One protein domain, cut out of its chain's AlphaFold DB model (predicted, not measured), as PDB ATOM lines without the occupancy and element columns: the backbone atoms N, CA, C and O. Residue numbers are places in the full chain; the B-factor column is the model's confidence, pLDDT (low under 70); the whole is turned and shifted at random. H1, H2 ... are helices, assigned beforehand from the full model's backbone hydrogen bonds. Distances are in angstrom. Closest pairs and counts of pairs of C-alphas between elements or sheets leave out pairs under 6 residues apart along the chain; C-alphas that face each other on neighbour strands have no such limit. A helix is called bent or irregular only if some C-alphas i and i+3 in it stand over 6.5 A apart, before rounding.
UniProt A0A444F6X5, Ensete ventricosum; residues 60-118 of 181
ATOM      1  N   VAL A  60     -56.601  59.510  12.873       68.75
ATOM      2  CA  VAL A  60     -56.835  58.096  13.231       68.75
ATOM      3  C   VAL A  60     -55.534  57.312  13.411       68.75
ATOM      4  O   VAL A  60     -55.483  56.415  14.246       68.75
ATOM      5  N   LEU A  61     -54.473  57.643  12.671       67.62
ATOM      6  CA  LEU A  61     -53.174  56.972  12.789       67.62
ATOM      7  C   LEU A  61     -52.281  57.575  13.880       67.62
ATOM      8  O   LEU A  61     -51.389  56.890  14.376       67.62
ATOM      9  N   GLU A  62     -52.508  58.823  14.287       64.50
ATOM     10  CA  GLU A  62     -51.720  59.490  15.329       64.50
ATOM     11  C   GLU A  62     -51.955  58.859  16.712       64.50
ATOM     12  O   GLU A  62     -51.003  58.689  17.471       64.50
ATOM     13  N   VAL A  63     -53.178  58.415  17.024       73.19
ATOM     14  CA  VAL A  63     -53.498  57.758  18.308       73.19
ATOM     15  C   VAL A  63     -52.759  56.415  18.486       73.19
ATOM     16  O   VAL A  63     -52.020  56.269  19.462       73.19
ATOM     17  N   PRO A  64     -52.837  55.443  17.557       75.94
ATOM     18  CA  PRO A  64     -52.064  54.207  17.667       75.94
ATOM     19  C   PRO A  64     -50.552  54.436  17.521       75.94
ATOM     20  O   PRO A  64     -49.766  53.740  18.159       75.94
ATOM     21  N   LYS A  65     -50.109  55.429  16.736       74.06
ATOM     22  CA  LYS A  65     -48.677  55.721  16.545       74.06
ATOM     23  C   LYS A  65     -48.027  56.372  17.765       74.06
ATOM     24  O   LYS A  65     -46.858  56.099  18.036       74.06
ATOM     25  N   THR A  66     -48.751  57.220  18.492       73.38
ATOM     26  CA  THR A  66     -48.275  57.824  19.749       73.38
ATOM     27  C   THR A  66     -48.196  56.783  20.864       73.38
ATOM     28  O   THR A  66     -47.171  56.721  21.545       73.38
ATOM     29  N   LEU A  67     -49.188  55.888  20.949       77.19
ATOM     30  CA  LEU A  67     -49.156  54.716  21.829       77.19
ATOM     31  C   LEU A  67     -47.977  53.795  21.502       77.19
ATOM     32  O   LEU A  67     -47.175  53.504  22.380       77.19
ATOM     33  N   TRP A  68     -47.796  53.411  20.235       78.06
ATOM     34  CA  TRP A  68     -46.690  52.540  19.823       78.06
ATOM     35  C   TRP A  68     -45.322  53.124  20.181       78.06
ATOM     36  O   TRP A  68     -44.427  52.406  20.625       78.06
ATOM     37  N   ARG A  69     -45.159  54.443  20.025       75.25
ATOM     38  CA  ARG A  69     -43.916  55.128  20.375       75.25
ATOM     39  C   ARG A  69     -43.675  55.105  21.886       75.25
ATOM     40  O   ARG A  69     -42.564  54.787  22.284       75.25
ATOM     41  N   GLN A  70     -44.697  55.356  22.709       74.81
ATOM     42  CA  GLN A  70     -44.586  55.262  24.172       74.81
ATOM     43  C   GLN A  70     -44.326  53.836  24.665       74.81
ATOM     44  O   GLN A  70     -43.576  53.674  25.623       74.81
ATOM     45  N   THR A  71     -44.884  52.810  24.015       76.31
ATOM     46  CA  THR A  71     -44.664  51.410  24.414       76.31
ATOM     47  C   THR A  71     -43.303  50.885  23.953       76.31
ATOM     48  O   THR A  71     -42.679  50.104  24.661       76.31
ATOM     49  N   MET A  72     -42.796  51.341  22.803       68.06
ATOM     50  CA  MET A  72     -41.484  50.929  22.276       68.06
ATOM     51  C   MET A  72     -40.310  51.725  22.866       68.06
ATOM     52  O   MET A  72     -39.181  51.244  22.858       68.06
ATOM     53  N   GLN A  73     -40.556  52.926  23.399       68.38
ATOM     54  CA  GLN A  73     -39.538  53.773  24.026       68.38
ATOM     55  C   GLN A  73     -38.834  53.138  25.247       68.38
ATOM     56  O   GLN A  73     -37.611  53.230  25.298       68.38
ATOM     57  N   PRO A  74     -39.513  52.448  26.188       66.94
ATOM     58  CA  PRO A  74     -38.838  51.752  27.288       66.94
ATOM     59  C   PRO A  74     -38.112  50.470  26.847       66.94
ATOM     60  O   PRO A  74     -37.137  50.081  27.478       66.94
ATOM     61  N   LEU A  75     -38.548  49.819  25.760       65.62
ATOM     62  CA  LEU A  75     -37.888  48.629  25.203       65.62
ATOM     63  C   LEU A  75     -36.608  48.978  24.428       65.62
ATOM     64  O   LEU A  75     -35.651  48.207  24.431       65.62
ATOM     65  N   GLY A  76     -36.568  50.154  23.795       65.44
ATOM     66  CA  GLY A  76     -35.384  50.656  23.093       65.44
ATOM     67  C   GLY A  76     -34.195  50.951  24.016       65.44
ATOM     68  O   GLY A  76     -33.051  50.814  23.585       65.44
ATOM     69  N   ASP A  77     -34.454  51.277  25.288       65.94
ATOM     70  CA  ASP A  77     -33.419  51.549  26.300       65.94
ATOM     71  C   ASP A  77     -32.650  50.274  26.720       65.94
ATOM     72  O   ASP A  77     -31.544  50.346  27.246       65.94
ATOM     73  N   PHE A  78     -33.169  49.082  26.391       65.38
ATOM     74  CA  PHE A  78     -32.472  47.800  26.579       65.38
ATOM     75  C   PHE A  78     -31.384  47.518  25.522       65.38
ATOM     76  O   PHE A  78     -30.839  46.416  25.476       65.38
ATOM     77  N   GLY A  79     -31.032  48.497  24.681       61.47
ATOM     78  CA  GLY A  79     -29.895  48.391  23.761       61.47
ATOM     79  C   GLY A  79     -30.229  47.881  22.355       61.47
ATOM     80  O   GLY A  79     -29.324  47.515  21.608       61.47
ATOM     81  N   PHE A  80     -31.502  47.895  21.943       64.56
ATOM     82  CA  PHE A  80     -31.908  47.600  20.561       64.56
ATOM     83  C   PHE A  80     -31.668  48.812  19.630       64.56
ATOM     84  O   PHE A  80     -32.596  49.494  19.204       64.56
ATOM     85  N   GLY A  81     -30.408  49.111  19.299       68.88
ATOM     86  CA  GLY A  81     -30.072  50.023  18.194       68.88
ATOM     87  C   GLY A  81     -30.317  49.389  16.813       68.88
ATOM     88  O   GLY A  81     -30.407  48.174  16.698       68.88
ATOM     89  N   TRP A  82     -30.349  50.178  15.728       64.69
ATOM     90  CA  TRP A  82     -30.543  49.680  14.341       64.69
ATOM     91  C   TRP A  82     -29.550  48.570  13.931       64.69
ATOM     92  O   TRP A  82     -29.867  47.686  13.145       64.69
ATOM     93  N   ARG A  83     -28.344  48.605  14.508       71.81
ATOM     94  CA  ARG A  83     -27.257  47.627  14.321       71.81
ATOM     95  C   ARG A  83     -27.489  46.377  15.183       71.81
ATOM     96  O   ARG A  83     -27.341  45.256  14.717       71.81
ATOM     97  N   SER A  84     -27.958  46.592  16.409       69.00
ATOM     98  CA  SER A  84     -28.260  45.565  17.407       69.00
ATOM     99  C   SER A  84     -29.542  44.788  17.095       69.00
ATOM    100  O   SER A  84     -29.658  43.635  17.488       69.00
ATOM    101  N   VAL A  85     -30.483  45.357  16.328       75.94
ATOM    102  CA  VAL A  85     -31.599  44.600  15.726       75.94
ATOM    103  C   VAL A  85     -31.064  43.550  14.747       75.94
ATOM    104  O   VAL A  85     -31.627  42.461  14.660       75.94
ATOM    105  N   TRP A  86     -29.960  43.836  14.050       77.44
ATOM    106  CA  TRP A  86     -29.356  42.895  13.106       77.44
ATOM    107  C   TRP A  86     -28.506  41.829  13.813       77.44
ATOM    108  O   TRP A  86     -28.603  40.654  13.470       77.44
ATOM    109  N   GLU A  87     -27.752  42.213  14.847       81.88
ATOM    110  CA  GLU A  87     -26.949  41.290  15.669       81.88
ATOM    111  C   GLU A  87     -27.821  40.407  16.586       81.88
ATOM    112  O   GLU A  87     -27.576  39.209  16.714       81.88
ATOM    113  N   GLY A  88     -28.891  40.957  17.169       84.19
ATOM    114  CA  GLY A  88     -29.854  40.219  17.999       84.19
ATOM    115  C   GLY A  88     -30.930  39.475  17.200       84.19
ATOM    116  O   GLY A  88     -31.503  38.493  17.679       84.19
ATOM    117  N   GLY A  89     -31.182  39.899  15.958       86.38
ATOM    118  CA  GLY A  89     -32.185  39.303  15.079       86.38
ATOM    119  C   GLY A  89     -31.876  37.854  14.715       86.38
ATOM    120  O   GLY A  89     -32.797  37.050  14.620       86.38
ATOM    121  N   VAL A  90     -30.596  37.485  14.588       90.31
ATOM    122  CA  VAL A  90     -30.197  36.106  14.257       90.31
ATOM    123  C   VAL A  90     -30.562  35.140  15.388       90.31
ATOM    124  O   VAL A  90     -31.119  34.074  15.135       90.31
ATOM    125  N   GLY A  91     -30.323  35.529  16.645       89.94
ATOM    126  CA  GLY A  91     -30.689  34.720  17.810       89.94
ATOM    127  C   GLY A  91     -32.203  34.585  17.962       89.94
ATOM    128  O   GLY A  91     -32.716  33.478  18.133       89.94
ATOM    129  N   LEU A  92     -32.933  35.693  17.812       88.69
ATOM    130  CA  LEU A  92     -34.395  35.676  17.847       88.69
ATOM    131  C   LEU A  92     -34.988  34.851  16.691       88.69
ATOM    132  O   LEU A  92     -35.974  34.144  16.892       88.69
ATOM    133  N   PHE A  93     -34.370  34.887  15.508       91.88
ATOM    134  CA  PHE A  93     -34.775  34.086  14.353       91.88
ATOM    135  C   PHE A  93     -34.600  32.589  14.609       91.88
ATOM    136  O   PHE A  93     -35.517  31.815  14.346       91.88
ATOM    137  N   ILE A  94     -33.466  32.180  15.182       95.62
ATOM    138  CA  ILE A  94     -33.218  30.779  15.544       95.62
ATOM    139  C   ILE A  94     -34.222  30.314  16.608       95.62
ATOM    140  O   ILE A  94     -34.842  29.264  16.444       95.62
ATOM    141  N   VAL A  95     -34.435  31.101  17.667       95.44
ATOM    142  CA  VAL A  95     -35.380  30.758  18.745       95.44
ATOM    143  C   VAL A  95     -36.815  30.671  18.220       95.44
ATOM    144  O   VAL A  95     -37.517  29.705  18.518       95.44
ATOM    145  N   SER A  96     -37.237  31.633  17.397       95.19
ATOM    146  CA  SER A  96     -38.554  31.634  16.753       95.19
ATOM    147  C   SER A  96     -38.721  30.442  15.810       95.19
ATOM    148  O   SER A  96     -39.725  29.735  15.880       95.19
ATOM    149  N   GLY A  97     -37.711  30.156  14.985       95.94
ATOM    150  CA  GLY A  97     -37.713  29.021  14.068       95.94
ATOM    151  C   GLY A  97     -37.867  27.694  14.803       95.94
ATOM    152  O   GLY A  97     -38.717  26.884  14.435       95.94
ATOM    153  N   VAL A  98     -37.116  27.490  15.889       97.12
ATOM    154  CA  VAL A  98     -37.231  26.283  16.721       97.12
ATOM    155  C   VAL A  98     -38.594  26.210  17.411       97.12
ATOM    156  O   VAL A  98     -39.213  25.148  17.401       97.12
ATOM    157  N   ALA A  99     -39.093  27.314  17.969       95.50
ATOM    158  CA  ALA A  99     -40.394  27.349  18.635       95.50
ATOM    159  C   ALA A  99     -41.545  27.027  17.664       95.50
ATOM    160  O   ALA A  99     -42.379  26.164  17.951       95.50
ATOM    161  N   LEU A 100     -41.558  27.659  16.486       93.56
ATOM    162  CA  LEU A 100     -42.570  27.440  15.455       93.56
ATOM    163  C   LEU A 100     -42.478  26.029  14.869       93.56
ATOM    164  O   LEU A 100     -43.502  25.377  14.650       93.56
ATOM    165  N   PHE A 101     -41.262  25.526  14.658       93.00
ATOM    166  CA  PHE A 101     -41.044  24.169  14.176       93.00
ATOM    167  C   PHE A 101     -41.503  23.130  15.200       93.00
ATOM    168  O   PHE A 101     -42.238  22.214  14.841       93.00
ATOM    169  N   ALA A 102     -41.148  23.286  16.478       94.06
ATOM    170  CA  ALA A 102     -41.574  22.381  17.542       94.06
ATOM    171  C   ALA A 102     -43.099  22.377  17.702       94.06
ATOM    172  O   ALA A 102     -43.699  21.305  17.782       94.06
ATOM    173  N   LEU A 103     -43.736  23.553  17.668       90.19
ATOM    174  CA  LEU A 103     -45.192  23.678  17.710       90.19
ATOM    175  C   LEU A 103     -45.835  22.972  16.514       90.19
ATOM    176  O   LEU A 103     -46.753  22.176  16.694       90.19
ATOM    177  N   THR A 104     -45.307  23.198  15.309       85.62
ATOM    178  CA  THR A 104     -45.791  22.553  14.081       85.62
ATOM    179  C   THR A 104     -45.602  21.043  14.148       85.62
ATOM    180  O   THR A 104     -46.507  20.297  13.791       85.62
ATOM    181  N   MET A 105     -44.464  20.562  14.647       86.88
ATOM    182  CA  MET A 105     -44.143  19.138  14.729       86.88
ATOM    183  C   MET A 105     -45.002  18.423  15.781       86.88
ATOM    184  O   MET A 105     -45.506  17.331  15.514       86.88
ATOM    185  N   VAL A 106     -45.235  19.049  16.941       86.38
ATOM    186  CA  VAL A 106     -46.171  18.569  17.974       86.38
ATOM    187  C   VAL A 106     -47.601  18.570  17.446       86.38
ATOM    188  O   VAL A 106     -48.325  17.593  17.638       86.38
ATOM    189  N   TRP A 107     -48.005  19.618  16.737       83.00
ATOM    190  CA  TRP A 107     -49.340  19.730  16.162       83.00
ATOM    191  C   TRP A 107     -49.569  18.704  15.045       83.00
ATOM    192  O   TRP A 107     -50.582  18.006  15.039       83.00
ATOM    193  N   LEU A 108     -48.583  18.503  14.168       77.19
ATOM    194  CA  LEU A 108     -48.614  17.502  13.101       77.19
ATOM    195  C   LEU A 108     -48.653  16.074  13.670       77.19
ATOM    196  O   LEU A 108     -49.445  15.249  13.208       77.19
ATOM    197  N   ARG A 109     -47.865  15.786  14.718       73.44
ATOM    198  CA  ARG A 109     -47.918  14.518  15.476       73.44
ATOM    199  C   ARG A 109     -49.274  14.329  16.161       73.44
ATOM    200  O   ARG A 109     -49.840  13.238  16.105       73.44
ATOM    201  N   GLY A 110     -49.813  15.391  16.757       69.31
ATOM    202  CA  GLY A 110     -51.134  15.415  17.377       69.31
ATOM    203  C   GLY A 110     -52.248  15.111  16.377       69.31
ATOM    204  O   GLY A 110     -53.149  14.338  16.691       69.31
ATOM    205  N   ILE A 111     -52.155  15.623  15.147       63.06
ATOM    206  CA  ILE A 111     -53.113  15.348  14.066       63.06
ATOM    207  C   ILE A 111     -52.959  13.939  13.509       63.06
ATOM    208  O   ILE A 111     -53.966  13.275  13.264       63.06
ATOM    209  N   GLN A 112     -51.733  13.438  13.351       57.75
ATOM    210  CA  GLN A 112     -51.516  12.051  12.937       57.75
ATOM    211  C   GLN A 112     -52.141  11.070  13.937       57.75
ATOM    212  O   GLN A 112     -52.853  10.157  13.511       57.75
ATOM    213  N   LEU A 113     -51.976  11.309  15.246       52.81
ATOM    214  CA  LEU A 113     -52.661  10.541  16.288       52.81
ATOM    215  C   LEU A 113     -54.183  10.757  16.238       52.81
ATOM    216  O   LEU A 113     -54.934   9.789  16.137       52.81
ATOM    217  N   ARG A 114     -54.657  12.010  16.225       51.88
ATOM    218  CA  ARG A 114     -56.091  12.371  16.177       51.88
ATOM    219  C   ARG A 114     -56.811  11.736  14.987       51.88
ATOM    220  O   ARG A 114     -57.968  11.344  15.114       51.88
ATOM    221  N   SER A 115     -56.135  11.610  13.849       51.38
ATOM    222  CA  SER A 115     -56.714  11.036  12.640       51.38
ATOM    223  C   SER A 115     -56.825   9.512  12.662       51.38
ATOM    224  O   SER A 115     -57.751   8.967  12.068       51.38
ATOM    225  N   ARG A 116     -55.952   8.822  13.409       51.25
ATOM    226  CA  ARG A 116     -56.103   7.386  13.695       51.25
ATOM    227  C   ARG A 116     -57.280   7.118  14.638       51.25
ATOM    228  O   ARG A 116     -57.883   6.055  14.549       51.25
ATOM    229  N   PHE A 117     -57.623   8.082  15.497       47.06
ATOM    230  CA  PHE A 117     -58.728   7.974  16.460       47.06
ATOM    231  C   PHE A 117     -60.096   8.395  15.918       47.06
ATOM    232  O   PHE A 117     -61.108   8.079  16.537       47.06
ATOM    233  N   ARG A 118     -60.168   9.070  14.765       45.12
ATOM    234  CA  ARG A 118     -61.442   9.326  14.082       45.12
ATOM    235  C   ARG A 118     -61.562   8.469  12.834       45.12
ATOM    236  O   ARG A 118     -61.559   8.965  11.711       45.12
TER     237      ARG A 118
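Overview. This is residues 60 to 118 of the 181 residues of a protein of Ensete ventricosum (UniProt A0A444F6X5). Two helices form an open L: the long helix H2 makes one limb, with a kink near its start, and the shorter H1 makes the other, joined to it by a short link at the corner. The 59 printed residues hold two named helices, H1 then H2, and no named strand; the class is all helix. The whole is extended, with a radius of gyration of the C-alphas of 19.2 A, and flat, spanning 51 by 33 by 15 A.

Arrangement. Look first at H2, residues 84 to 117, which has a kink of 34 degrees near residue 91. H1, residues 60 to 76, is apart from H2. O i to N i+4 pairs are within hydrogen-bond range in 28 of 30 cases in H2 and 10 of 13 in H1.

Along the chain. Find C-alpha 84 at (-28.260, 45.565, 17.407); from there H2 runs 48.4 A to C-alpha 117 at (-58.728, 7.974, 16.460). H1 starts at C-alpha 60, (-56.835, 58.096, 13.231), and covers 24.8 A; it is only just irregular, C-alphas 71 and 74 being 6.51 A apart.

Size, cuts and confidence. The farthest C-alphas, of Glu 62 and Arg 116, are 52.3 A apart. The printed part has no cut. Look for pLDDT under 70 at residues 60 to 62, 72 to 82, 84 and 110 to 118.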